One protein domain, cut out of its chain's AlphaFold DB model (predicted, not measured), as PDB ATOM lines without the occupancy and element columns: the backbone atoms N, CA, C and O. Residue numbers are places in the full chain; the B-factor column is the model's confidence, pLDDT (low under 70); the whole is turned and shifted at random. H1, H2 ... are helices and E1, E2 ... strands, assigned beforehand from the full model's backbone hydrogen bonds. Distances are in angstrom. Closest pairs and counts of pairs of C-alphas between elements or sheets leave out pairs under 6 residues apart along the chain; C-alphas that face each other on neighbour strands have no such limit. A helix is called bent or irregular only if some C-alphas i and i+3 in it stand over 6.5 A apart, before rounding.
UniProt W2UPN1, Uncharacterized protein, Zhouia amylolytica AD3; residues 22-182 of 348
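This is residues 22 to 182 of the 348 residues of an uncharacterized protein of Zhouia amylolytica AD3 (UniProt W2UPN1). A strongly twisted sheet of four strands has helices over both faces in three layers, H4 and H5 on one face, H1 and H3 on the other; beyond one end of it, E1 runs on into E2, the middle strand of a small second sheet. H2 joins H1 to H3 at the rim. The printed part has 161 residues, with five named helices and seven named strands, in the order H1 H2 H3 E1 E2 E3 E4 H4 E5 E6 E7 H5. Both sheets, E4 E1 E6 E7 and E3 E2 E5, are antiparallel; the class is mixed. The whole is compact, with a radius of gyration of the C-alphas of 16.0 A and spans of 53 by 46 by 30 A.

Residues 33 to 34 pair antiparallel with residues 160 to 161 of E7, residues 157 to 163. H1, residues 37 to 44, is on the sheet of E4, residues 101 to 106, E1, residues 79 to 84, E6, residues 140 to 147, and E7, at a height of 9.3 A; its closest C-alphas to E7 are Ala 44 and Leu 162, 6.7 A. H2, residues 51 to 62, touches H1 with residues 54 to 58 alone, closest C-alphas Leu 37 and Ile 58, 6.7 A, and only grazes the sheet. H3, residues 65 to 74, is on the same face as H1, slantwise to E6 at 57 degrees on the local plane; the closest C-alphas are Leu 72 and Asn 146, 6.3 A. Within hydrogen-bond range are N 81 and O 104, 2.9 A, for E1 and E4; N 82 and O 142, 2.8 A, for E1 and E6; and N 161 and O 143, 2.7 A, for the hairpin E6 and E7. E2, residues 86 to 89, pairs with E3, residues 95 to 97, by N 96 and O 87, 2.8 A, and with E5, residues 132 to 134, by N 88 and O 133, 2.8 A. H4, residues 109 to 117, is on the opposite face from H1, at a height of 8.3 A. H5, residues 165 to 180, touches H4, closest C-alphas Thr 114 and Ala 175, 4.4 A, at a steep tilt of 51 degrees, the same way. Every O i to N i+4 pair is within hydrogen-bond range in H1, H2, H3 and H4, and 10 of 12 in H5.

H1 begins at C-alpha 37 (119.050, 117.435, 187.211). H2 is 16.4 A long, E1 16.2 A, E6 21.7 A and E7 19.6 A. H5, 23.0 A, ends at C-alpha 180 (101.750, 89.127, 177.661); it is only just irregular, C-alphas 166 and 169 being 6.9 A apart.

The two C-alphas farthest apart, Ile 91 and Met 151, are 52.6 A apart. The printed part has no cut; the link from H4 to E5, residues 118 to 131, is long. Mean pLDDT of the printed part is 82.6, with residues 22 to 30, 120 to 128 and 148 to 156 under 70.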
ATOM      1  N   GLN A  22      98.157  94.731 196.477       40.62
ATOM      2  CA  GLN A  22      98.129  95.417 195.193       40.62
ATOM      3  C   GLN A  22      98.945  96.690 195.371       40.62
ATOM      4  O   GLN A  22      98.424  97.737 195.744       40.62
ATOM      5  N   TYR A  23     100.252  96.579 195.163       50.75
ATOM      6  CA  TYR A  23     101.111  97.731 194.987       50.75
ATOM      7  C   TYR A  23     100.699  98.383 193.672       50.75
ATOM      8  O   TYR A  23     101.023  97.893 192.589       50.75
ATOM      9  N   ILE A  24      99.909  99.447 193.789       55.25
ATOM     10  CA  ILE A  24      99.529 100.309 192.676       55.25
ATOM     11  C   ILE A  24     100.811 101.048 192.273       55.25
ATOM     12  O   ILE A  24     101.361 101.775 193.104       55.25
ATOM     13  N   PRO A  25     101.349 100.839 191.058       57.56
ATOM     14  CA  PRO A  25     102.505 101.601 190.611       57.56
ATOM     15  C   PRO A  25     102.161 103.099 190.630       57.56
ATOM     16  O   PRO A  25     101.022 103.452 190.314       57.56
ATOM     17  N   PRO A  26     103.111 103.972 191.011       61.91
ATOM     18  CA  PRO A  26     102.824 105.379 191.254       61.91
ATOM     19  C   PRO A  26     102.231 106.031 190.005       61.91
ATOM     20  O   PRO A  26     102.755 105.890 188.893       61.91
ATOM     21  N   ASN A  27     101.123 106.748 190.188       64.06
ATOM     22  CA  ASN A  27     100.576 107.586 189.136       64.06
ATOM     23  C   ASN A  27     101.468 108.810 188.935       64.06
ATOM     24  O   ASN A  27     102.252 109.194 189.800       64.06
ATOM     25  N   ARG A  28     101.288 109.487 187.796       60.62
ATOM     26  CA  ARG A  28     101.931 110.775 187.493       60.62
ATOM     27  C   ARG A  28     101.844 111.775 188.662       60.62
ATOM     28  O   ARG A  28     102.802 112.495 188.916       60.62
ATOM     29  N   SER A  29     100.703 111.815 189.354       62.75
ATOM     30  CA  SER A  29     100.442 112.692 190.505       62.75
ATOM     31  C   SER A  29     101.303 112.396 191.729       62.75
ATOM     32  O   SER A  29     101.491 113.281 192.558       62.75
ATOM     33  N   ASP A  30     101.810 111.171 191.838       64.25
ATOM     34  CA  ASP A  30     102.458 110.656 193.043       64.25
ATOM     35  C   ASP A  30     103.983 110.854 192.979       64.25
ATOM     36  O   ASP A  30     104.702 110.578 193.936       64.25
ATOM     37  N   LEU A  31     104.491 111.349 191.842       74.50
ATOM     38  CA  LEU A  31     105.915 111.544 191.606       74.50
ATOM     39  C   LEU A  31     106.402 112.858 192.213       74.50
ATOM     40  O   LEU A  31     105.921 113.946 191.883       74.50
ATOM     41  N   LYS A  32     107.450 112.772 193.037       78.00
ATOM     42  CA  LYS A  32     108.201 113.947 193.478       78.00
ATOM     43  C   LYS A  32     108.956 114.530 192.282       78.00
ATOM     44  O   LYS A  32     109.956 113.975 191.830       78.00
ATOM     45  N   LEU A  33     108.459 115.647 191.754       78.56
ATOM     46  CA  LEU A  33     109.073 116.338 190.621       78.56
ATOM     47  C   LEU A  33     110.213 117.251 191.086       78.56
ATOM     48  O   LEU A  33     109.993 118.251 191.772       78.56
ATOM     49  N   ILE A  34     111.420 116.940 190.632       82.44
ATOM     50  CA  ILE A  34     112.655 117.670 190.897       82.44
ATOM     51  C   ILE A  34     112.950 118.596 189.709       82.44
ATOM     52  O   ILE A  34     112.778 118.241 188.538       82.44
ATOM     53  N   LYS A  35     113.307 119.851 190.013       75.88
ATOM     54  CA  LYS A  35     113.436 120.927 189.010       75.88
ATOM     55  C   LYS A  35     114.808 120.973 188.336       75.88
ATOM     56  O   LYS A  35     114.872 121.466 187.215       75.88
ATOM     57  N   ASN A  36     115.861 120.549 189.029       82.12
ATOM     58  CA  ASN A  36     117.234 120.525 188.536       82.12
ATOM     59  C   ASN A  36     117.705 119.067 188.451       82.12
ATOM     60  O   ASN A  36     117.367 118.252 189.309       82.12
ATOM     61  N   LEU A  37     118.461 118.748 187.406       83.44
ATOM     62  CA  LEU A  37     119.050 117.435 187.211       83.44
ATOM     63  C   LEU A  37     120.139 117.120 188.252       83.44
ATOM     64  O   LEU A  37     120.270 115.969 188.648       83.44
ATOM     65  N   GLU A  38     120.862 118.122 188.756       86.06
ATOM     66  CA  GLU A  38     121.857 117.949 189.831       86.06
ATOM     67  C   GLU A  38     121.210 117.449 191.132       86.06
ATOM     68  O   GLU A  38     121.657 116.465 191.730       86.06
ATOM     69  N   ASP A  39     120.111 118.097 191.537       86.56
ATOM     70  CA  ASP A  39     119.302 117.687 192.688       86.56
ATOM     71  C   ASP A  39     118.726 116.284 192.458       86.56
ATOM     72  O   ASP A  39     118.727 115.446 193.359       86.56
ATOM     73  N   PHE A  40     118.273 116.009 191.228       88.12
ATOM     74  CA  PHE A  40     117.735 114.705 190.853       88.12
ATOM     75  C   PHE A  40     118.785 113.604 190.994       88.12
ATOM     76  O   PHE A  40     118.504 112.582 191.608       88.12
ATOM     77  N   VAL A  41     119.992 113.799 190.458       88.06
ATOM     78  CA  VAL A  41     121.076 112.809 190.547       88.06
ATOM     79  C   VAL A  41     121.496 112.599 191.998       88.06
ATOM     80  O   VAL A  41     121.701 111.459 192.407       88.06
ATOM     81  N   SER A  42     121.552 113.665 192.797       89.00
ATOM     82  CA  SER A  42     121.882 113.567 194.225       89.00
ATOM     83  C   SER A  42     120.847 112.760 195.016       89.00
ATOM     84  O   SER A  42     121.213 112.036 195.937       89.00
ATOM     85  N   GLU A  43     119.568 112.853 194.647       88.81
ATOM     86  CA  GLU A  43     118.484 112.102 195.286       88.81
ATOM     87  C   GLU A  43     118.346 110.668 194.749       88.81
ATOM     88  O   GLU A  43     118.112 109.739 195.519       88.81
ATOM     89  N   ALA A  44     118.503 110.467 193.440       86.50
ATOM     90  CA  ALA A  44     118.333 109.172 192.781       86.50
ATOM     91  C   ALA A  44     119.556 108.254 192.931       86.50
ATOM     92  O   ALA A  44     119.425 107.030 192.939       86.50
ATOM     93  N   MET A  45     120.751 108.836 193.039       89.62
ATOM     94  CA  MET A  45     122.024 108.120 193.126       89.62
ATOM     95  C   MET A  45     122.874 108.630 194.306       89.62
ATOM     96  O   MET A  45     124.019 109.040 194.108       89.62
ATOM     97  N   PRO A  46     122.366 108.589 195.555       88.75
ATOM     98  CA  PRO A  46     123.085 109.129 196.715       88.75
ATOM     99  C   PRO A  46     124.390 108.375 197.021       88.75
ATOM    100  O   PRO A  46     125.255 108.894 197.715       88.75
ATOM    101  N   TRP A  47     124.535 107.160 196.488       86.31
ATOM    102  CA  TRP A  47     125.718 106.303 196.599       86.31
ATOM    103  C   TRP A  47     126.846 106.670 195.622       86.31
ATOM    104  O   TRP A  47     127.931 106.101 195.712       86.31
ATOM    105  N   LEU A  48     126.619 107.594 194.680       85.56
ATOM    106  CA  LEU A  48     127.707 108.199 193.918       85.56
ATOM    107  C   LEU A  48     128.379 109.246 194.805       85.56
ATOM    108  O   LEU A  48     127.853 110.340 194.979       85.56
ATOM    109  N   GLU A  49     129.527 108.921 195.388       79.44
ATOM    110  CA  GLU A  49     130.274 109.863 196.237       79.44
ATOM    111  C   GLU A  49     131.194 110.777 195.413       79.44
ATOM    112  O   GLU A  49     131.398 111.942 195.758       79.44
ATOM    113  N   ASP A  50     131.695 110.275 194.283       84.38
ATOM    114  CA  ASP A  50     132.608 110.990 193.395       84.38
ATOM    115  C   ASP A  50     131.889 112.042 192.530       84.38
ATOM    116  O   ASP A  50     130.906 111.762 191.838       84.38
ATOM    117  N   GLN A  51     132.425 113.264 192.532       84.81
ATOM    118  CA  GLN A  51     131.916 114.375 191.728       84.81
ATOM    119  C   GLN A  51     132.073 114.120 190.226       84.81
ATOM    120  O   GLN A  51     131.204 114.523 189.452       84.81
ATOM    121  N   SER A  52     133.137 113.429 189.798       85.31
ATOM    122  CA  SER A  52     133.310 113.091 188.382       85.31
ATOM    123  C   SER A  52     132.241 112.096 187.920       85.31
ATOM    124  O   SER A  52     131.602 112.318 186.890       85.31
ATOM    125  N   ALA A  53     131.951 111.072 188.726       84.00
ATOM    126  CA  ALA A  53     130.866 110.130 188.466       84.00
ATOM    127  C   ALA A  53     129.478 110.804 188.432       84.00
ATOM    128  O   ALA A  53     128.680 110.512 187.537       84.00
ATOM    129  N   LYS A  54     129.198 111.751 189.343       86.62
ATOM    130  CA  LYS A  54     127.960 112.554 189.303       86.62
ATOM    131  C   LYS A  54     127.855 113.382 188.024       86.62
ATOM    132  O   LYS A  54     126.818 113.344 187.364       86.62
ATOM    133  N   ALA A  55     128.924 114.081 187.642       86.88
ATOM    134  CA  ALA A  55     128.966 114.857 186.404       86.88
ATOM    135  C   ALA A  55     128.756 113.962 185.166       86.88
ATOM    136  O   ALA A  55     128.016 114.324 184.253       86.88
ATOM    137  N   GLY A  56     129.339 112.759 185.159       86.19
ATOM    138  CA  GLY A  56     129.123 111.755 184.115       86.19
ATOM    139  C   GLY A  56     127.664 111.296 184.007       86.19
ATOM    140  O   GLY A  56     127.118 111.235 182.903       86.19
ATOM    141  N   ALA A  57     127.004 111.031 185.140       85.50
ATOM    142  CA  ALA A  57     125.587 110.666 185.182       85.50
ATOM    143  C   ALA A  57     124.680 111.798 184.667       85.50
ATOM    144  O   ALA A  57     123.769 111.538 183.879       85.50
ATOM    145  N   ILE A  58     124.966 113.048 185.054       88.50
ATOM    146  CA  ILE A  58     124.272 114.245 184.555       88.50
ATOM    147  C   ILE A  58     124.418 114.335 183.034       88.50
ATOM    148  O   ILE A  58     123.413 114.299 182.330       88.50
ATOM    149  N   ASN A  59     125.651 114.336 182.516       87.75
ATOM    150  CA  ASN A  59     125.918 114.443 181.077       87.75
ATOM    151  C   ASN A  59     125.219 113.342 180.267       87.75
ATOM    152  O   ASN A  59     124.740 113.581 179.161       87.75
ATOM    153  N   THR A  60     125.134 112.130 180.822       85.81
ATOM    154  CA  THR A  60     124.469 111.001 180.162       85.81
ATOM    155  C   THR A  60     122.947 111.162 180.144       85.81
ATOM    156  O   THR A  60     122.306 110.838 179.150       85.81
ATOM    157  N   LEU A  61     122.341 111.681 181.215       84.69
ATOM    158  CA  LEU A  61     120.905 111.987 181.233       84.69
ATOM    159  C   LEU A  61     120.562 113.206 180.357       84.69
ATOM    160  O   LEU A  61     119.449 113.286 179.834       84.69
ATOM    161  N   GLU A  62     121.505 114.132 180.163       85.81
ATOM    162  CA  GLU A  62     121.348 115.297 179.280       85.81
ATOM    163  C   GLU A  62     121.632 115.013 177.806       85.81
ATOM    164  O   GLU A  62     121.234 115.820 176.962       85.81
ATOM    165  N   SER A  63     122.262 113.886 177.458       84.50
ATOM    166  CA  SER A  63     122.660 113.598 176.071       84.50
ATOM    167  C   SER A  63     121.483 113.669 175.089       84.50
ATOM    168  O   SER A  63     121.641 114.104 173.951       84.50
ATOM    169  N   ASP A  64     120.288 113.311 175.567       87.06
ATOM    170  CA  ASP A  64     119.035 113.295 174.810       87.06
ATOM    171  C   ASP A  64     118.098 114.465 175.153       87.06
ATOM    172  O   ASP A  64     116.945 114.484 174.715       87.06
ATOM    173  N   TYR A  65     118.568 115.469 175.903       88.12
ATOM    174  CA  TYR A  65     117.749 116.583 176.394       88.12
ATOM    175  C   TYR A  65     116.962 117.269 175.268       88.12
ATOM    176  O   TYR A  65     115.738 117.386 175.347       88.12
ATOM    177  N   ASN A  66     117.643 117.668 174.187       88.44
ATOM    178  CA  ASN A  66     117.008 118.358 173.057       88.44
ATOM    179  C   ASN A  66     115.974 117.473 172.350       88.44
ATOM    180  O   ASN A  66     114.918 117.958 171.943       88.44
ATOM    181  N   ARG A  67     116.259 116.169 172.233       90.38
ATOM    182  CA  ARG A  67     115.349 115.193 171.624       90.38
ATOM    183  C   ARG A  67     114.079 115.050 172.460       90.38
ATOM    184  O   ARG A  67     112.980 115.216 171.935       90.38
ATOM    185  N   ILE A  68     114.224 114.813 173.765       91.69
ATOM    186  CA  ILE A  68     113.103 114.667 174.705       91.69
ATOM    187  C   ILE A  68     112.288 115.959 174.783       91.69
ATOM    188  O   ILE A  68     111.059 115.911 174.738       91.69
ATOM    189  N   GLN A  69     112.947 117.119 174.854       90.31
ATOM    190  CA  GLN A  69     112.260 118.406 174.864       90.31
ATOM    191  C   GLN A  69     111.416 118.593 173.600       90.31
ATOM    192  O   GLN A  69     110.232 118.904 173.715       90.31
ATOM    193  N   ASN A  70     111.986 118.358 172.414       88.94
ATOM    194  CA  ASN A  70     111.264 118.483 171.148       88.94
ATOM    195  C   ASN A  70     110.026 117.564 171.111       88.94
ATOM    196  O   ASN A  70     108.921 118.001 170.792       88.94
ATOM    197  N   LEU A  71     110.175 116.308 171.536       91.62
ATOM    198  CA  LEU A  71     109.069 115.352 171.636       91.62
ATOM    199  C   LEU A  71     107.947 115.832 172.577       91.62
ATOM    200  O   LEU A  71     106.771 115.820 172.209       91.62
ATOM    201  N   LEU A  72     108.300 116.310 173.772       90.75
ATOM    202  CA  LEU A  72     107.337 116.811 174.760       90.75
ATOM    203  C   LEU A  72     106.718 118.159 174.366       90.75
ATOM    204  O   LEU A  72     105.657 118.531 174.870       90.75
ATOM    205  N   GLU A  73     107.365 118.944 173.504       88.94
ATOM    206  CA  GLU A  73     106.781 120.171 172.958       88.94
ATOM    207  C   GLU A  73     105.644 119.876 171.983       88.94
ATOM    208  O   GLU A  73     104.642 120.598 171.982       88.94
ATOM    209  N   TRP A  74     105.788 118.800 171.212       89.00
ATOM    210  CA  TRP A  74     104.763 118.281 170.315       89.00
ATOM    211  C   TRP A  74     103.656 117.523 171.039       89.00
ATOM    212  O   TRP A  74     102.529 117.493 170.544       89.00
ATOM    213  N   ASN A  75     103.930 116.981 172.226       88.00
ATOM    214  CA  ASN A  75     102.935 116.312 173.053       88.00
ATOM    215  C   ASN A  75     102.961 116.800 174.519       88.00
ATOM    216  O   ASN A  75     103.531 116.136 175.387       88.00
ATOM    217  N   PRO A  76     102.350 117.964 174.814       81.94
ATOM    218  CA  PRO A  76     102.502 118.643 176.104       81.94
ATOM    219  C   PRO A  76     101.837 117.924 177.283       81.94
ATOM    220  O   PRO A  76     102.201 118.179 178.430       81.94
ATOM    221  N   ASP A  77     100.868 117.048 177.011       82.94
ATOM    222  CA  ASP A  77     100.139 116.298 178.035       82.94
ATOM    223  C   ASP A  77     100.790 114.937 178.341       82.94
ATOM    224  O   ASP A  77     100.339 114.220 179.237       82.94
ATOM    225  N   SER A  78     101.869 114.597 177.630       89.38
ATOM    226  CA  SER A  78     102.685 113.404 177.858       89.38
ATOM    227  C   SER A  78     103.909 113.693 178.733       89.38
ATOM    228  O   SER A  78     104.326 114.838 178.913       89.38
ATOM    229  N   GLY A  79     104.506 112.627 179.258       91.75
ATOM    230  CA  GLY A  79     105.879 112.600 179.748       91.75
ATOM    231  C   GLY A  79     106.705 111.552 179.005       91.75
ATOM    232  O   GLY A  79     106.188 110.802 178.174       91.75
ATOM    233  N   TYR A  80     108.004 111.531 179.282       93.50
ATOM    234  CA  TYR A  80     108.974 110.617 178.692       93.50
ATOM    235  C   TYR A  80     109.549 109.711 179.779       93.50
ATOM    236  O   TYR A  80     109.981 110.201 180.824       93.50
ATOM    237  N   LEU A  81     109.569 108.398 179.552       94.19
ATOM    238  CA  LEU A  81     110.105 107.442 180.518       94.19
ATOM    239  C   LEU A  81     111.541 107.059 180.165       94.19
ATOM    240  O   LEU A  81     111.828 106.621 179.051       94.19
ATOM    241  N   ILE A  82     112.428 107.160 181.147       93.75
ATOM    242  CA  ILE A  82     113.809 106.688 181.071       93.75
ATOM    243  C   ILE A  82     113.994 105.607 182.131       93.75
ATOM    244  O   ILE A  82     113.508 105.733 183.255       93.75
ATOM    245  N   ARG A  83     114.702 104.541 181.781       92.94
ATOM    246  CA  ARG A  83     115.091 103.467 182.691       92.94
ATOM    247  C   ARG A  83     116.579 103.561 182.982       92.94
ATOM    248  O   ARG A  83     117.384 103.565 182.059       92.94
ATOM    249  N   VAL A  84     116.936 103.572 184.261       91.69
ATOM    250  CA  VAL A  84     118.327 103.502 184.714       91.69
ATOM    251  C   VAL A  84     118.515 102.184 185.451       91.69
ATOM    252  O   VAL A  84     117.917 101.945 186.500       91.69
ATOM    253  N   ARG A  85     119.318 101.299 184.861       91.19
ATOM    254  CA  ARG A  85     119.722 100.034 185.477       91.19
ATOM    255  C   ARG A  85     121.000 100.252 186.270       91.19
ATOM    256  O   ARG A  85     121.892 100.948 185.799       91.19
ATOM    257  N   VAL A  86     121.093  99.655 187.448       90.44
ATOM    258  CA  VAL A  86     122.295  99.704 188.286       90.44
ATOM    259  C   VAL A  86     122.845  98.299 188.424       90.44
ATOM    260  O   VAL A  86     122.104  97.372 188.741       90.44
ATOM    261  N   GLU A  87     124.139  98.139 188.182       90.62
ATOM    262  CA  GLU A  87     124.854  96.902 188.467       90.62
ATOM    263  C   GLU A  87     125.634  97.049 189.770       90.62
ATOM    264  O   GLU A  87     126.213  98.100 190.033       90.62
ATOM    265  N   THR A  88     125.663  95.995 190.577       91.19
ATOM    266  CA  THR A  88     126.470  95.922 191.795       91.19
ATOM    267  C   THR A  88     127.466  94.771 191.665       91.19
ATOM    268  O   THR A  88     127.111  93.652 191.283       91.19
ATOM    269  N   SER A  89     128.730  95.056 191.975       90.88
ATOM    270  CA  SER A  89     129.809  94.070 192.020       90.88
ATOM    271  C   SER A  89     129.576  93.092 193.165       90.88
ATOM    272  O   SER A  89     129.471  93.500 194.323       90.88
ATOM    273  N   VAL A  90     129.568  91.792 192.866       89.12
ATOM    274  CA  VAL A  90     129.436  90.753 193.904       89.12
ATOM    275  C   VAL A  90     130.667  90.646 194.807       89.12
ATOM    276  O   VAL A  90     130.580  90.043 195.869       89.12
ATOM    277  N   ILE A  91     131.809  91.205 194.388       90.06
ATOM    278  CA  ILE A  91     133.076  91.140 195.132       90.06
ATOM    279  C   ILE A  91     133.237  92.368 196.028       90.06
ATOM    280  O   ILE A  91     133.505  92.240 197.217       90.06
ATOM    281  N   SER A  92     133.100  93.563 195.453       89.81
ATOM    282  CA  SER A  92     133.394  94.825 196.144       89.81
ATOM    283  C   SER A  92     132.157  95.524 196.704       89.81
ATOM    284  O   SER A  92     132.302  96.486 197.448       89.81
ATOM    285  N   GLY A  93     130.946  95.110 196.313       87.50
ATOM    286  CA  GLY A  93     129.705  95.816 196.646       87.50
ATOM    287  C   GLY A  93     129.548  97.180 195.959       87.50
ATOM    288  O   GLY A  93     128.540  97.854 196.169       87.50
ATOM    289  N   ALA A  94     130.516  97.587 195.131       87.50
ATOM    290  CA  ALA A  94     130.465  98.837 194.383       87.50
ATOM    291  C   ALA A  94     129.325  98.800 193.359       87.50
ATOM    292  O   ALA A  94     129.170  97.805 192.644       87.50
ATOM    293  N   SER A  95     128.551  99.883 193.287       88.81
ATOM    294  CA  SER A  95     127.454 100.037 192.336       88.81
ATOM    295  C   SER A  95     127.838 100.977 191.203       88.81
ATOM    296  O   SER A  95     128.496 101.989 191.433       88.81
ATOM    297  N   THR A  96     127.385 100.658 189.997       87.12
ATOM    298  CA  THR A  96     127.645 101.436 188.786       87.12
ATOM    299  C   THR A  96     126.352 101.553 187.981       87.12
ATOM    300  O   THR A  96     125.699 100.534 187.732       87.12
ATOM    301  N   PRO A  97     125.945 102.763 187.559       87.69
ATOM    302  CA  PRO A  97     124.790 102.908 186.692       87.69
ATOM    303  C   PRO A  97     125.172 102.476 185.270       87.69
ATOM    304  O   PRO A  97     126.223 102.846 184.751       87.69
ATOM    305  N   MET A  98     124.312 101.691 184.633       86.81
ATOM    306  CA  MET A  98     124.400 101.403 183.204       86.81
ATOM    307  C   MET A  98     123.935 102.618 182.393       86.81
ATOM    308  O   MET A  98     123.263 103.511 182.917       86.81
ATOM    309  N   SER A  99     124.232 102.618 181.091       85.31
ATOM    310  CA  SER A  99     123.691 103.616 180.166       85.31
ATOM    311  C   SER A  99     122.156 103.680 180.273       85.31
ATOM    312  O   SER A  99     121.507 102.629 180.206       85.31
ATOM    313  N   PRO A 100     121.565 104.879 180.427       89.38
ATOM    314  CA  PRO A 100     120.122 105.055 180.467       89.38
ATOM    315  C   PRO A 100     119.450 104.520 179.205       89.38
ATOM    316  O   PRO A 100     119.950 104.670 178.091       89.38
ATOM    317  N   GLU A 101     118.280 103.926 179.388       90.31
ATOM    318  CA  GLU A 101     117.432 103.469 178.297       90.31
ATOM    319  C   GLU A 101     116.225 104.384 178.154       90.31
ATOM    320  O   GLU A 101     115.418 104.536 179.072       90.31
ATOM    321  N   PHE A 102     116.087 104.978 176.977       90.56
ATOM    322  CA  PHE A 102     115.024 105.912 176.646       90.56
ATOM    323  C   PHE A 102     113.811 105.137 176.111       90.56
ATOM    324  O   PHE A 102     113.819 104.674 174.973       90.56
ATOM    325  N   LEU A 103     112.798 104.933 176.959       91.12
ATOM    326  CA  LEU A 103     111.720 103.971 176.702       91.12
ATOM    327  C   LEU A 103     110.584 104.520 175.830       91.12
ATOM    328  O   LEU A 103     109.896 103.724 175.195       91.12
ATOM    329  N   GLY A 104     110.382 105.840 175.802       91.38
ATOM    330  CA  GLY A 104     109.389 106.490 174.940       91.38
ATOM    331  C   GLY A 104     108.522 107.531 175.647       91.38
ATOM    332  O   GLY A 104     108.717 107.841 176.825       91.38
ATOM    333  N   LEU A 105     107.560 108.074 174.900       91.94
ATOM    334  CA  LEU A 105     106.553 109.021 175.384       91.94
ATOM    335  C   LEU A 105     105.314 108.295 175.907       91.94
ATOM    336  O   LEU A 105     105.064 107.154 175.542       91.94
ATOM    337  N   GLY A 106     104.495 108.978 176.705       90.50
ATOM    338  CA  GLY A 106     103.114 108.584 176.983       90.50
ATOM    339  C   GLY A 106     102.480 109.383 178.113       90.50
ATOM    340  O   GLY A 106     103.072 110.300 178.668       90.50
ATOM    341  N   GLU A 107     101.258 109.029 178.481       87.88
ATOM    342  CA  GLU A 107     100.505 109.705 179.539       87.88
ATOM    343  C   GLU A 107     100.939 109.295 180.955       87.88
ATOM    344  O   GLU A 107     100.729 110.042 181.912       87.88
ATOM    345  N   GLN A 108     101.500 108.088 181.105       90.19
ATOM    346  CA  GLN A 108     101.838 107.484 182.395       90.19
ATOM    347  C   GLN A 108     103.018 106.507 182.273       90.19
ATOM    348  O   GLN A 108     103.049 105.729 181.312       90.19
ATOM    349  N   PRO A 109     103.911 106.427 183.282       91.81
ATOM    350  CA  PRO A 109     105.068 105.528 183.275       91.81
ATOM    351  C   PRO A 109     104.737 104.064 182.941       91.81
ATOM    352  O   PRO A 109     105.339 103.474 182.047       91.81
ATOM    353  N   LEU A 110     103.733 103.474 183.604       90.81
ATOM    354  CA  LEU A 110     103.364 102.070 183.381       90.81
ATOM    355  C   LEU A 110     102.939 101.802 181.931       90.81
ATOM    356  O   LEU A 110     103.247 100.746 181.377       90.81
ATOM    357  N   LYS A 111     102.241 102.752 181.301       89.88
ATOM    358  CA  LYS A 111     101.771 102.613 179.921       89.88
ATOM    359  C   LYS A 111     102.920 102.680 178.924       89.88
ATOM    360  O   LYS A 111     102.952 101.848 178.022       89.88
ATOM    361  N   VAL A 112     103.884 103.580 179.138       91.81
ATOM    362  CA  VAL A 112     105.113 103.637 178.327       91.81
ATOM    363  C   VAL A 112     105.890 102.329 178.447       91.81
ATOM    364  O   VAL A 112     106.229 101.712 177.442       91.81
ATOM    365  N   LEU A 113     106.096 101.840 179.673       92.62
ATOM    366  CA  LEU A 113     106.811 100.584 179.906       92.62
ATOM    367  C   LEU A 113     106.091  99.379 179.275       92.62
ATOM    368  O   LEU A 113     106.719  98.513 178.669       92.62
ATOM    369  N   THR A 114     104.760  99.340 179.368       91.38
ATOM    370  CA  THR A 114     103.934  98.309 178.723       91.38
ATOM    371  C   THR A 114     104.049  98.379 177.201       91.38
ATOM    372  O   THR A 114     104.171  97.342 176.543       91.38
ATOM    373  N   HIS A 115     104.012  99.584 176.624       90.19
ATOM    374  CA  HIS A 115     104.193  99.791 175.189       90.19
ATOM    375  C   HIS A 115     105.566  99.291 174.729       90.19
ATOM    376  O   HIS A 115     105.644  98.530 173.764       90.19
ATOM    377  N   TYR A 116     106.616  99.643 175.472       90.25
ATOM    378  CA  TYR A 116     107.984  99.201 175.234       90.25
ATOM    379  C   TYR A 116     108.098  97.667 175.231       90.25
ATOM    380  O   TYR A 116     108.559  97.080 174.254       90.25
ATOM    381  N   TYR A 117     107.568  96.977 176.250       90.94
ATOM    382  CA  TYR A 117     107.574  95.504 176.285       90.94
ATOM    383  C   TYR A 117     106.684  94.836 175.242       90.94
ATOM    384  O   TYR A 117     106.890  93.676 174.890       90.94
ATOM    385  N   SER A 118     105.712  95.563 174.703       87.88
ATOM    386  CA  SER A 118     104.861  95.068 173.628       87.88
ATOM    387  C   SER A 118     105.500  95.169 172.238       87.88
ATOM    388  O   SER A 118     104.881  94.715 171.270       87.88
ATOM    389  N   ASN A 119     106.679  95.793 172.129       81.75
ATOM    390  CA  ASN A 119     107.451  95.974 170.899       81.75
ATOM    391  C   ASN A 119     108.946  95.743 171.203       81.75
ATOM    392  O   ASN A 119     109.705  96.713 171.244       81.75
ATOM    393  N   PRO A 120     109.371  94.488 171.457       66.44
ATOM    394  CA  PRO A 120     110.725  94.192 171.913       66.44
ATOM    395  C   PRO A 120     111.767  94.784 170.959       66.44
ATOM    396  O   PRO A 120     111.832  94.421 169.786       66.44
ATOM    397  N   GLN A 121     112.556  95.720 171.480       68.69
ATOM    398  CA  GLN A 121     113.720  96.286 170.809       68.69
ATOM    399  C   GLN A 121     114.964  95.501 171.230       68.69
ATOM    400  O   GLN A 121     114.988  94.886 172.300       68.69
ATOM    401  N   ILE A 122     116.021  95.553 170.419       60.53
ATOM    402  CA  ILE A 122     117.344  95.099 170.853       60.53
ATOM    403  C   ILE A 122     117.783  96.041 171.980       60.53
ATOM    404  O   ILE A 122     118.153  97.186 171.734       60.53
ATOM    405  N   THR A 123     117.684  95.586 173.228       57.19
ATOM    406  CA  THR A 123     118.140  96.365 174.383       57.19
ATOM    407  C   THR A 123     119.658  96.335 174.444       57.19
ATOM    408  O   THR A 123     120.270  95.290 174.212       57.19
ATOM    409  N   THR A 124     120.276  97.463 174.776       54.47
ATOM    410  CA  THR A 124     121.730  97.565 174.853       54.47
ATOM    411  C   THR A 124     122.316  96.720 175.986       54.47
ATOM    412  O   THR A 124     121.823  96.704 177.119       54.47
ATOM    413  N   ALA A 125     123.397  96.052 175.574       54.50
ATOM    414  CA  ALA A 125     124.484  95.378 176.273       54.50
ATOM    415  C   ALA A 125     124.128  94.317 177.344       54.50
ATOM    416  O   ALA A 125     123.477  94.629 178.345       54.50
ATOM    417  N   PRO A 126     124.619  93.064 177.202       58.50
ATOM    418  CA  PRO A 126     124.752  92.173 178.352       58.50
ATOM    419  C   PRO A 126     125.656  92.820 179.411       58.50
ATOM    420  O   PRO A 126     126.417  93.740 179.105       58.50
ATOM    421  N   SER A 127     125.559  92.336 180.652       60.22
ATOM    422  CA  SER A 127     126.380  92.829 181.761       60.22
ATOM    423  C   SER A 127     127.849  92.923 181.353       60.22
ATOM    424  O   SER A 127     128.397  91.990 180.761       60.22
ATOM    425  N   SER A 128     128.470  94.063 181.651       63.97
ATOM    426  CA  SER A 128     129.838  94.375 181.220       63.97
ATOM    427  C   SER A 128     130.894  93.442 181.833       63.97
ATOM    428  O   SER A 128     132.008  93.352 181.320       63.97
ATOM    429  N   SER A 129     130.549  92.723 182.908       77.69
ATOM    430  CA  SER A 129     131.450  91.827 183.631       77.69
ATOM    431  C   SER A 129     130.706  90.629 184.242       77.69
ATOM    432  O   SER A 129     129.604  90.793 184.766       77.69
ATOM    433  N   PRO A 130     131.316  89.427 184.288       79.56
ATOM    434  CA  PRO A 130     130.738  88.262 184.965       79.56
ATOM    435  C   PRO A 130     130.541  88.455 186.481       79.56
ATOM    436  O   PRO A 130     129.772  87.712 187.096       79.56
ATOM    437  N   THR A 131     131.219  89.435 187.088       87.06
ATOM    438  CA  THR A 131     131.107  89.765 188.520       87.06
ATOM    439  C   THR A 131     130.058  90.835 188.820       87.06
ATOM    440  O   THR A 131     129.802  91.127 189.989       87.06
ATOM    441  N   MET A 132     129.436  91.412 187.794       89.12
ATOM    442  CA  MET A 132     128.392  92.420 187.942       89.12
ATOM    443  C   MET A 132     127.011  91.760 187.903       89.12
ATOM    444  O   MET A 132     126.742  90.848 187.116       89.12
ATOM    445  N   ARG A 133     126.119  92.192 188.798       89.06
ATOM    446  CA  ARG A 133     124.723  91.737 188.852       89.06
ATOM    447  C   ARG A 133     123.793  92.933 188.864       89.06
ATOM    448  O   ARG A 133     124.066  93.910 189.548       89.06
ATOM    449  N   LEU A 134     122.682  92.827 188.139       88.81
ATOM    450  CA  LEU A 134     121.639  93.845 188.169       88.81
ATOM    451  C   LEU A 134     121.063  93.960 189.585       88.81
ATOM    452  O   LEU A 134     120.585  92.979 190.155       88.81
ATOM    453  N   ASP A 135     121.081  95.173 190.118       90.19
ATOM    454  CA  ASP A 135     120.522  95.530 191.410       90.19
ATOM    455  C   ASP A 135     119.177  96.228 191.198       90.19
ATOM    456  O   ASP A 135     119.096  97.430 190.928       90.19
ATOM    457  N   ASN A 136     118.093  95.461 191.304       87.19
ATOM    458  CA  ASN A 136     116.738  95.987 191.135       87.19
ATOM    459  C   ASN A 136     116.363  97.018 192.211       87.19
ATOM    460  O   ASN A 136     115.501  97.848 191.951       87.19
ATOM    461  N   SER A 137     116.985  96.968 193.395       86.50
ATOM    462  CA  SER A 137     116.682  97.891 194.497       86.50
ATOM    463  C   SER A 137     117.291  99.275 194.277       86.50
ATOM    464  O   SER A 137     116.724 100.274 194.718       86.50
ATOM    465  N   LYS A 138     118.417  99.334 193.555       89.38
ATOM    466  CA  LYS A 138     119.086 100.579 193.157       89.38
ATOM    467  C   LYS A 138     118.729 101.037 191.745       89.38
ATOM    468  O   LYS A 138     118.983 102.189 191.420       89.38
ATOM    469  N   SER A 139     118.173 100.165 190.906       91.31
ATOM    470  CA  SER A 139     117.654 100.527 189.581       91.31
ATOM    471  C   SER A 139     116.372 101.341 189.717       91.31
ATOM    472  O   SER A 139     115.573 101.081 190.605       91.31
ATOM    473  N   PHE A 140     116.139 102.310 188.839       92.44
ATOM    474  CA  PHE A 140     115.000 103.224 188.959       92.44
ATOM    475  C   PHE A 140     114.511 103.705 187.593       92.44
ATOM    476  O   PHE A 140     115.123 103.438 186.551       92.44
ATOM    477  N   TYR A 141     113.392 104.428 187.597       93.50
ATOM    478  CA  TYR A 141     112.924 105.144 186.414       93.50
ATOM    479  C   TYR A 141     112.941 106.650 186.631       93.50
ATOM    480  O   TYR A 141     112.732 107.148 187.739       93.50
ATOM    481  N   VAL A 142     113.155 107.368 185.533       93.00
ATOM    482  CA  VAL A 142     113.024 108.819 185.455       93.00
ATOM    483  C   VAL A 142     111.820 109.132 184.592       93.00
ATOM    484  O   VAL A 142     111.729 108.689 183.447       93.00
ATOM    485  N   TRP A 143     110.893 109.903 185.139       93.56
ATOM    486  CA  TRP A 143     109.769 110.449 184.402       93.56
ATOM    487  C   TRP A 143     110.044 111.904 184.054       93.56
ATOM    488  O   TRP A 143     110.173 112.744 184.941       93.56
ATOM    489  N   VAL A 144     110.152 112.213 182.771       91.75
ATOM    490  CA  VAL A 144     110.501 113.551 182.300       91.75
ATOM    491  C   VAL A 144     109.261 114.251 181.771       91.75
ATOM    492  O   VAL A 144     108.552 113.718 180.924       91.75
ATOM    493  N   GLU A 145     109.007 115.469 182.235       90.00
ATOM    494  CA  GLU A 145     107.874 116.274 181.779       90.00
ATOM    495  C   GLU A 145     108.293 117.686 181.403       90.00
ATOM    496  O   GLU A 145     109.213 118.262 181.988       90.00
ATOM    497  N   ASN A 146     107.521 118.309 180.514       84.44
ATOM    498  CA  ASN A 146     107.637 119.738 180.292       84.44
ATOM    499  C   ASN A 146     107.153 120.526 181.521       84.44
ATOM    500  O   ASN A 146     106.106 120.264 182.125       84.44
ATOM    501  N   LYS A 147     107.928 121.540 181.900       73.38
ATOM    502  CA  LYS A 147     107.516 122.594 182.821       73.38
ATOM    503  C   LYS A 147     107.178 123.832 182.013       73.38
ATOM    504  O   LYS A 147     108.050 124.434 181.385       73.38
ATOM    505  N   ASN A 148     105.927 124.260 182.107       61.56
ATOM    506  CA  ASN A 148     105.570 125.603 181.675       61.56
ATOM    507  C   ASN A 148     106.258 126.611 182.609       61.56
ATOM    508  O   ASN A 148     106.230 126.455 183.834       61.56
ATOM    509  N   GLY A 149     106.912 127.626 182.039       51.44
ATOM    510  CA  GLY A 149     107.442 128.745 182.818       51.44
ATOM    511  C   GLY A 149     106.337 129.410 183.649       51.44
ATOM    512  O   GLY A 149     105.155 129.314 183.308       51.44
ATOM    513  N   PHE A 150     106.704 130.081 184.744       43.66
ATOM    514  CA  PHE A 150     105.752 130.888 185.515       43.66
ATOM    515  C   PHE A 150     105.070 131.896 184.574       43.66
ATOM    516  O   PHE A 150     105.754 132.602 183.833       43.66
ATOM    517  N   MET A 151     103.732 131.885 184.531       47.12
ATOM    518  CA  MET A 151     102.912 132.675 183.595       47.12
ATOM    519  C   MET A 151     103.271 132.517 182.100       47.12
ATOM    520  O   MET A 151     103.025 133.417 181.306       47.12
ATOM    521  N   GLY A 152     103.872 131.394 181.686       52.03
ATOM    522  CA  GLY A 152     104.210 131.144 180.277       52.03
ATOM    523  C   GLY A 152     105.331 132.026 179.703       52.03
ATOM    524  O   GLY A 152     105.630 131.917 178.519       52.03
ATOM    525  N   LEU A 153     105.987 132.852 180.526       47.22
ATOM    526  CA  LEU A 153     106.991 133.846 180.110       47.22
ATOM    527  C   LEU A 153     108.446 133.331 180.154       47.22
ATOM    528  O   LEU A 153     109.389 134.117 180.138       47.22
ATOM    529  N   GLY A 154     108.663 132.015 180.215       54.31
ATOM    530  CA  GLY A 154     110.001 131.422 180.313       54.31
ATOM    531  C   GLY A 154     110.244 130.316 179.293       54.31
ATOM    532  O   GLY A 154     109.301 129.653 178.859       54.31
ATOM    533  N   LYS A 155     111.523 130.078 178.955       59.16
ATOM    534  CA  LYS A 155     111.941 128.892 178.188       59.16
ATOM    535  C   LYS A 155     111.366 127.642 178.863       59.16
ATOM    536  O   LYS A 155     111.505 127.493 180.081       59.16
ATOM    537  N   LYS A 156     110.713 126.774 178.084       67.69
ATOM    538  CA  LYS A 156     110.276 125.457 178.562       67.69
ATOM    539  C   LYS A 156     111.507 124.733 179.111       67.69
ATOM    540  O   LYS A 156     112.548 124.705 178.462       67.69
ATOM    541  N   LYS A 157     111.402 124.238 180.342       78.25
ATOM    542  CA  LYS A 157     112.448 123.445 181.002       78.25
ATOM    543  C   LYS A 157     111.882 122.070 181.310       78.25
ATOM    544  O   LYS A 157     110.691 121.963 181.608       78.25
ATOM    545  N   LEU A 158     112.722 121.045 181.285       85.50
ATOM    546  CA  LEU A 158     112.323 119.717 181.733       85.50
ATOM    547  C   LEU A 158     112.221 119.669 183.268       85.50
ATOM    548  O   LEU A 158     112.886 120.418 183.984       85.50
ATOM    549  N   ARG A 159     111.330 118.816 183.768       87.06
ATOM    550  CA  ARG A 159     111.246 118.373 185.167       87.06
ATOM    551  C   ARG A 159     111.452 116.874 185.208       87.06
ATOM    552  O   ARG A 159     110.984 116.183 184.306       87.06
ATOM    553  N   TYR A 160     112.062 116.401 186.284       88.00
ATOM    554  CA  TYR A 160     112.423 115.001 186.458       88.00
ATOM    555  C   TYR A 160     111.710 114.443 187.689       88.00
ATOM    556  O   TYR A 160     111.903 114.929 188.798       88.00
ATOM    557  N   GLY A 161     110.848 113.452 187.498       89.12
ATOM    558  CA  GLY A 161     110.229 112.666 188.554       89.12
ATOM    559  C   GLY A 161     111.021 111.389 188.790       89.12
ATOM    560  O   GLY A 161     111.261 110.635 187.847       89.12
ATOM    561  N   LEU A 162     111.423 111.142 190.035       89.75
ATOM    562  CA  LEU A 162     112.054 109.883 190.420       89.75
ATOM    563  C   LEU A 162     110.976 108.838 190.714       89.75
ATOM    564  O   LEU A 162     110.066 109.092 191.501       89.75
ATOM    565  N   ILE A 163     111.107 107.659 190.108       89.44
ATOM    566  CA  ILE A 163     110.368 106.455 190.491       89.44
ATOM    567  C   ILE A 163     111.365 105.519 191.181       89.44
ATOM    568  O   ILE A 163     112.171 104.896 190.481       89.44
ATOM    569  N   PRO A 164     111.349 105.441 192.524       83.19
ATOM    570  CA  PRO A 164     112.360 104.721 193.293       83.19
ATOM    571  C   PRO A 164     112.441 103.226 192.974       83.19
ATOM    572  O   PRO A 164     111.486 102.619 192.480       83.19
ATOM    573  N   GLY A 165     113.573 102.614 193.323       80.25
ATOM    574  CA  GLY A 165     113.844 101.211 193.009       80.25
ATOM    575  C   GLY A 165     112.927 100.193 193.682       80.25
ATOM    576  O   GLY A 165     112.686  99.123 193.128       80.25
ATOM    577  N   GLU A 166     112.284 100.546 194.797       83.50
ATOM    578  CA  GLU A 166     111.240  99.705 195.402       83.50
ATOM    579  C   GLU A 166     110.049  99.454 194.453       83.50
ATOM    580  O   GLU A 166     109.423  98.393 194.501       83.50
ATOM    581  N   PHE A 167     109.783 100.378 193.520       84.25
ATOM    582  CA  PHE A 167     108.754 100.232 192.487       84.25
ATOM    583  C   PHE A 167     109.278  99.593 191.198       84.25
ATOM    584  O   PHE A 167     108.490  99.218 190.328       84.25
ATOM    585  N   TYR A 168     110.596  99.446 191.051       86.62
ATOM    586  CA  TYR A 168     111.199  98.972 189.811       86.62
ATOM    587  C   TYR A 168     110.720  97.562 189.458       86.62
ATOM    588  O   TYR A 168     110.227  97.309 188.356       86.62
ATOM    589  N   ALA A 169     110.815  96.631 190.408       86.12
ATOM    590  CA  ALA A 169     110.422  95.242 190.187       86.12
ATOM    591  C   ALA A 169     108.910  95.096 189.927       86.12
ATOM    592  O   ALA A 169     108.504  94.347 189.034       86.12
ATOM    593  N   SER A 170     108.073  95.823 190.672       88.12
ATOM    594  CA  SER A 170     106.613  95.750 190.547       88.12
ATOM    595  C   SER A 170     106.116  96.349 189.229       88.12
ATOM    596  O   SER A 170     105.315  95.707 188.547       88.12
ATOM    597  N   MET A 171     106.647  97.502 188.805       89.31
ATOM    598  CA  MET A 171     106.334  98.092 187.499       89.31
ATOM    599  C   MET A 171     106.706  97.164 186.344       89.31
ATOM    600  O   MET A 171     105.912  96.990 185.420       89.31
ATOM    601  N   ASN A 172     107.885  96.534 186.402       90.81
ATOM    602  CA  ASN A 172     108.301  95.565 185.390       90.81
ATOM    603  C   ASN A 172     107.362  94.363 185.329       90.81
ATOM    604  O   ASN A 172     106.906  93.994 184.246       90.81
ATOM    605  N   LYS A 173     107.046  93.772 186.486       90.50
ATOM    606  CA  LYS A 173     106.134  92.630 186.579       90.50
ATOM    607  C   LYS A 173     104.764  92.958 185.988       90.50
ATOM    608  O   LYS A 173     104.230  92.165 185.217       90.50
ATOM    609  N   GLU A 174     104.211  94.119 186.325       90.19
ATOM    610  CA  GLU A 174     102.887  94.526 185.858       90.19
ATOM    611  C   GLU A 174     102.874  94.852 184.361       90.19
ATOM    612  O   GLU A 174     102.006  94.368 183.634       90.19
ATOM    613  N   ALA A 175     103.872  95.588 183.865       91.44
ATOM    614  CA  ALA A 175     103.995  95.881 182.440       91.44
ATOM    615  C   ALA A 175     104.133  94.597 181.602       91.44
ATOM    616  O   ALA A 175     103.467  94.468 180.575       91.44
ATOM    617  N   LEU A 176     104.927  93.623 182.068       91.06
ATOM    618  CA  LEU A 176     105.069  92.307 181.430       91.06
ATOM    619  C   LEU A 176     103.767  91.496 181.465       91.06
ATOM    620  O   LEU A 176     103.391  90.864 180.475       91.06
ATOM    621  N   ARG A 177     103.042  91.527 182.591       90.31
ATOM    622  CA  ARG A 177     101.728  90.882 182.716       90.31
ATOM    623  C   ARG A 177     100.761  91.431 181.669       90.31
ATOM    624  O   ARG A 177     100.131  90.652 180.957       90.31
ATOM    625  N   ILE A 178     100.679  92.754 181.533       87.25
ATOM    626  CA  ILE A 178      99.803  93.408 180.556       87.25
ATOM    627  C   ILE A 178     100.260  93.109 179.121       87.25
ATOM    628  O   ILE A 178      99.431  92.746 178.288       87.25
ATOM    629  N   SER A 179     101.560  93.205 178.821       87.75
ATOM    630  CA  SER A 179     102.096  92.972 177.471       87.75
ATOM    631  C   SER A 179     101.989  91.510 177.014       87.75
ATOM    632  O   SER A 179     101.936  91.243 175.812       87.75
ATOM    633  N   SER A 180     101.943  90.557 177.948       88.88
ATOM    634  CA  SER A 180     101.750  89.127 177.661       88.88
ATOM    635  C   SER A 180     100.290  88.740 177.377       88.88
ATOM    636  O   SER A 180     100.039  87.735 176.714       88.88
ATOM    637  N   ASN A 181      99.316  89.545 177.816       89.12
ATOM    638  CA  ASN A 181      97.895  89.317 177.549       89.12
ATOM    639  C   ASN A 181      97.473  90.030 176.253       89.12
ATOM    640  O   ASN A 181      97.530  91.254 176.165       89.12
ATOM    641  N   ASN A 182      97.019  89.279 175.245       82.38
ATOM    642  CA  ASN A 182      96.711  89.828 173.918       82.38
ATOM    643  C   ASN A 182      95.628  90.921 173.926       82.38
ATOM    644  O   ASN A 182      95.778  91.919 173.214       82.38
TER     645      ASN A 182